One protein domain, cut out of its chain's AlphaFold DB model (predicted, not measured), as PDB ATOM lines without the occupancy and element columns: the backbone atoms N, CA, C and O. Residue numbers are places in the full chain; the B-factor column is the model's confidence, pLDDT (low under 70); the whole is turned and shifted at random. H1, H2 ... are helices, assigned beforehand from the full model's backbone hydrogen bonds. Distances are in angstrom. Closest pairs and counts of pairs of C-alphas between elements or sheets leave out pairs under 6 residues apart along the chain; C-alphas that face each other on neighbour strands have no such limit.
ATOM      1  N   VAL A   2     182.485 196.462 158.881       34.41
ATOM      2  CA  VAL A   2     182.159 195.675 157.680       34.41
ATOM      3  C   VAL A   2     180.636 195.635 157.601       34.41
ATOM      4  O   VAL A   2     179.963 195.275 158.567       34.41
ATOM      5  N   SER A   3     180.103 196.168 156.512       35.78
ATOM      6  CA  SER A   3     178.685 196.389 156.246       35.78
ATOM      7  C   SER A   3     177.931 195.068 156.066       35.78
ATOM      8  O   SER A   3     178.273 194.264 155.208       35.78
ATOM      9  N   LYS A   4     176.882 194.881 156.875       39.00
ATOM     10  CA  LYS A   4     175.914 193.776 156.827       39.00
ATOM     11  C   LYS A   4     175.106 193.788 155.510       39.00
ATOM     12  O   LYS A   4     174.373 194.759 155.313       39.00
ATOM     13  N   PRO A   5     175.121 192.728 154.679       44.94
ATOM     14  CA  PRO A   5     174.215 192.606 153.527       44.94
ATOM     15  C   PRO A   5     172.776 192.215 153.924       44.94
ATOM     16  O   PRO A   5     171.829 192.524 153.207       44.94
ATOM     17  N   ILE A   6     172.585 191.626 155.113       50.72
ATOM     18  CA  ILE A   6     171.291 191.097 155.600       50.72
ATOM     19  C   ILE A   6     170.198 192.181 155.699       50.72
ATOM     20  O   ILE A   6     169.026 191.913 155.452       50.72
ATOM     21  N   ASN A   7     170.567 193.439 155.961       50.25
ATOM     22  CA  ASN A   7     169.587 194.519 156.103       50.25
ATOM     23  C   ASN A   7     168.926 194.943 154.778       50.25
ATOM     24  O   ASN A   7     167.874 195.571 154.832       50.25
ATOM     25  N   ALA A   8     169.521 194.668 153.612       52.91
ATOM     26  CA  ALA A   8     168.975 195.119 152.328       52.91
ATOM     27  C   ALA A   8     167.857 194.192 151.836       52.91
ATOM     28  O   ALA A   8     166.766 194.659 151.521       52.91
ATOM     29  N   THR A   9     168.092 192.878 151.862       53.84
ATOM     30  CA  THR A   9     167.101 191.859 151.489       53.84
ATOM     31  C   THR A   9     165.939 191.834 152.478       53.84
ATOM     32  O   THR A   9     164.782 191.787 152.074       53.84
ATOM     33  N   GLU A  10     166.226 191.953 153.777       55.78
ATOM     34  CA  GLU A  10     165.193 191.980 154.813       55.78
ATOM     35  C   GLU A  10     164.343 193.261 154.736       55.78
ATOM     36  O   GLU A  10     163.133 193.188 154.927       55.78
ATOM     37  N   ARG A  11     164.926 194.419 154.370       54.66
ATOM     38  CA  ARG A  11     164.165 195.651 154.068       54.66
ATOM     39  C   ARG A  11     163.345 195.526 152.788       54.66
ATOM     40  O   ARG A  11     162.169 195.856 152.819       54.66
ATOM     41  N   TYR A  12     163.914 194.983 151.713       63.66
ATOM     42  CA  TYR A  12     163.211 194.789 150.442       63.66
ATOM     43  C   TYR A  12     161.999 193.852 150.586       63.66
ATOM     44  O   TYR A  12     160.910 194.165 150.104       63.66
ATOM     45  N   VAL A  13     162.161 192.743 151.321       60.44
ATOM     46  CA  VAL A  13     161.079 191.803 151.660       60.44
ATOM     47  C   VAL A  13     160.037 192.451 152.571       60.44
ATOM     48  O   VAL A  13     158.855 192.137 152.457       60.44
ATOM     49  N   LYS A  14     160.430 193.371 153.459       65.44
ATOM     50  CA  LYS A  14     159.488 194.113 154.310       65.44
ATOM     51  C   LYS A  14     158.666 195.120 153.505       65.44
ATOM     52  O   LYS A  14     157.443 195.142 153.654       65.44
ATOM     53  N   ASP A  15     159.324 195.865 152.621       72.44
ATOM     54  CA  ASP A  15     158.712 196.870 151.747       72.44
ATOM     55  C   ASP A  15     157.763 196.225 150.722       72.44
ATOM     56  O   ASP A  15     156.703 196.771 150.431       72.44
ATOM     57  N   HIS A  16     158.070 195.006 150.260       73.94
ATOM     58  CA  HIS A  16     157.221 194.221 149.350       73.94
ATOM     59  C   HIS A  16     156.453 193.092 150.055       73.94
ATOM     60  O   HIS A  16     155.952 192.172 149.401       73.94
ATOM     61  N   SER A  17     156.323 193.138 151.385       70.94
ATOM     62  CA  SER A  17     155.765 192.025 152.172       70.94
ATOM     63  C   SER A  17     154.325 191.675 151.796       70.94
ATOM     64  O   SER A  17     153.920 190.520 151.912       70.94
ATOM     65  N   THR A  18     153.551 192.643 151.307       72.25
ATOM     66  CA  THR A  18     152.186 192.441 150.809       72.25
ATOM     67  C   THR A  18     152.183 191.637 149.511       72.25
ATOM     68  O   THR A  18     151.449 190.660 149.407       72.25
ATOM     69  N   ILE A  19     153.047 191.988 148.553       76.88
ATOM     70  CA  ILE A  19     153.191 191.274 147.273       76.88
ATOM     71  C   ILE A  19     153.723 189.861 147.523       76.88
ATOM     72  O   ILE A  19     153.175 188.894 147.004       76.88
ATOM     73  N   PHE A  20     154.723 189.723 148.396       74.06
ATOM     74  CA  PHE A  20     155.275 188.421 148.762       74.06
ATOM     75  C   PHE A  20     154.236 187.530 149.456       74.06
ATOM     76  O   PHE A  20     154.142 186.344 149.155       74.06
ATOM     77  N   LYS A  21     153.386 188.098 150.323       76.50
ATOM     78  CA  LYS A  21     152.242 187.377 150.901       76.50
ATOM     79  C   LYS A  21     151.277 186.888 149.829       76.50
ATOM     80  O   LYS A  21     150.879 185.735 149.909       76.50
ATOM     81  N   TYR A  22     150.918 187.709 148.841       81.06
ATOM     82  CA  TYR A  22     150.034 187.279 147.752       81.06
ATOM     83  C   TYR A  22     150.666 186.198 146.873       81.06
ATOM     84  O   TYR A  22     149.979 185.247 146.515       81.06
ATOM     85  N   ILE A  23     151.970 186.282 146.591       81.88
ATOM     86  CA  ILE A  23     152.706 185.238 145.864       81.88
ATOM     87  C   ILE A  23     152.688 183.927 146.654       81.88
ATOM     88  O   ILE A  23     152.323 182.889 146.111       81.88
ATOM     89  N   VAL A  24     153.009 183.966 147.949       81.00
ATOM     90  CA  VAL A  24     152.976 182.776 148.815       81.00
ATOM     91  C   VAL A  24     151.561 182.206 148.915       81.00
ATOM     92  O   VAL A  24     151.392 180.993 148.837       81.00
ATOM     93  N   LEU A  25     150.535 183.054 149.043       81.12
ATOM     94  CA  LEU A  25     149.138 182.618 149.097       81.12
ATOM     95  C   LEU A  25     148.678 182.012 147.763       81.12
ATOM     96  O   LEU A  25     147.933 181.038 147.763       81.12
ATOM     97  N   GLY A  26     149.160 182.548 146.638       85.38
ATOM     98  CA  GLY A  26     148.925 182.014 145.298       85.38
ATOM     99  C   GLY A  26     149.588 180.654 145.088       85.38
ATOM    100  O   GLY A  26     148.930 179.724 144.628       85.38
ATOM    101  N   ILE A  27     150.850 180.497 145.503       87.69
ATOM    102  CA  ILE A  27     151.563 179.209 145.477       87.69
ATOM    103  C   ILE A  27     150.856 178.189 146.378       87.69
ATOM    104  O   ILE A  27     150.656 177.046 145.973       87.69
ATOM    105  N   LEU A  28     150.422 178.599 147.575       85.94
ATOM    106  CA  LEU A  28     149.669 177.738 148.486       85.94
ATOM    107  C   LEU A  28     148.322 177.322 147.876       85.94
ATOM    108  O   LEU A  28     147.951 176.155 147.950       85.94
ATOM    109  N   GLY A  29     147.604 178.253 147.242       85.56
ATOM    110  CA  GLY A  29     146.346 177.971 146.549       85.56
ATOM    111  C   GLY A  29     146.527 176.994 145.387       85.56
ATOM    112  O   GLY A  29     145.776 176.027 145.277       85.56
ATOM    113  N   ALA A  30     147.569 177.189 144.572       88.75
ATOM    114  CA  ALA A  30     147.930 176.275 143.491       88.75
ATOM    115  C   ALA A  30     148.302 174.881 144.020       88.75
ATOM    116  O   ALA A  30     147.865 173.873 143.468       88.75
ATOM    117  N   TYR A  31     149.043 174.816 145.129       90.12
ATOM    118  CA  TYR A  31     149.377 173.561 145.793       90.12
ATOM    119  C   TYR A  31     148.134 172.828 146.308       90.12
ATOM    120  O   TYR A  31     148.006 171.626 146.098       90.12
ATOM    121  N   VAL A  32     147.192 173.534 146.943       87.94
ATOM    122  CA  VAL A  32     145.934 172.938 147.422       87.94
ATOM    123  C   VAL A  32     145.088 172.432 146.253       87.94
ATOM    124  O   VAL A  32     144.554 171.328 146.325       87.94
ATOM    125  N   ALA A  33     145.001 173.186 145.154       89.19
ATOM    126  CA  ALA A  33     144.304 172.742 143.949       89.19
ATOM    127  C   ALA A  33     144.946 171.478 143.350       89.19
ATOM    128  O   ALA A  33     144.244 170.514 143.047       89.19
ATOM    129  N   TYR A  34     146.280 171.448 143.253       91.00
ATOM    130  CA  TYR A  34     147.034 170.266 142.831       91.00
ATOM    131  C   TYR A  34     146.813 169.075 143.772       91.00
ATOM    132  O   TYR A  34     146.586 167.962 143.309       91.00
ATOM    133  N   PHE A  35     146.823 169.305 145.085       90.00
ATOM    134  CA  PHE A  35     146.593 168.278 146.097       90.00
ATOM    135  C   PHE A  35     145.211 167.634 145.951       90.00
ATOM    136  O   PHE A  35     145.099 166.408 145.928       90.00
ATOM    137  N   ILE A  36     144.167 168.452 145.793       89.00
ATOM    138  CA  ILE A  36     142.797 167.975 145.579       89.00
ATOM    139  C   ILE A  36     142.714 167.193 144.263       89.00
ATOM    140  O   ILE A  36     142.189 166.082 144.250       89.00
ATOM    141  N   ALA A  37     143.285 167.721 143.176       89.75
ATOM    142  CA  ALA A  37     143.309 167.038 141.884       89.75
ATOM    143  C   ALA A  37     144.034 165.680 141.958       89.75
ATOM    144  O   ALA A  37     143.527 164.682 141.448       89.75
ATOM    145  N   ALA A  38     145.176 165.613 142.647       88.38
ATOM    146  CA  ALA A  38     145.927 164.377 142.852       88.38
ATOM    147  C   ALA A  38     145.129 163.340 143.663       88.38
ATOM    148  O   ALA A  38     145.122 162.161 143.305       88.38
ATOM    149  N   CYS A  39     144.411 163.774 144.707       88.38
ATOM    150  CA  CYS A  39     143.557 162.899 145.514       88.38
ATOM    151  C   CYS A  39     142.368 162.339 144.722       88.38
ATOM    152  O   CYS A  39     142.002 161.183 144.923       88.38
ATOM    153  N   VAL A  40     141.777 163.145 143.832       90.25
ATOM    154  CA  VAL A  40     140.613 162.753 143.021       90.25
ATOM    155  C   VAL A  40     141.005 161.830 141.867       90.25
ATOM    156  O   VAL A  40     140.287 160.876 141.592       90.25
ATOM    157  N   LEU A  41     142.135 162.086 141.196       90.94
ATOM    158  CA  LEU A  41     142.545 161.300 140.028       90.94
ATOM    159  C   LEU A  41     143.022 159.894 140.401       90.94
ATOM    160  O   LEU A  41     142.621 158.932 139.759       90.94
ATOM    161  N   ASN A  42     143.900 159.767 141.402       89.19
ATOM    162  CA  ASN A  42     144.451 158.478 141.823       89.19
ATOM    163  C   ASN A  42     144.867 158.519 143.295       89.19
ATOM    164  O   ASN A  42     146.032 158.766 143.623       89.19
TER     165      ASN A  42
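What this domain is: This is residues 2 to 42 of the 530 residues of a protein of Poecilia reticulata (UniProt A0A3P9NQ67). Two helices, a short one and a long one, meet near their ends as an open L, and a short tail, residues 2 to 5, leads into the short arm. The long arm, H2, makes most of the length. The printed part has 41 residues with two named helices, H1 then H2, and no named strand; the class is all helix. It is extended, with a radius of gyration of the C-alphas of 16.7 A and spans of 55 by 20 by 5 A.

How they stand to each other: Start with H1, residues 6 to 15, and go on through a tight link of one residue to H2, residues 17 to 41. Their lines are about perpendicular, at 78 degrees. Look at Val 13 and Phe 20: their C-alphas, the closest of the two helices, are 7.3 A apart, and H1 and H2 are close but not clearly touching. In H1 and H2 every O i to N i+4 pair is within hydrogen-bond range.

Where its parts are: Find C-alpha 6 at (171.291, 191.097, 155.600); from there H1 runs 14.4 A to C-alpha 15. Find C-alpha 17 at (155.765, 192.025, 152.172); from there H2 runs 35.6 A to C-alpha 41 at (142.545, 161.300, 140.028).

The domain as a whole: The C-alphas farthest apart, those of Val 2 and Leu 41, are 55.3 A apart. The printed part has no cut. In the B-factor column, residues 2 to 14 are under 70, and the mean pLDDT of the printed part is 73.4.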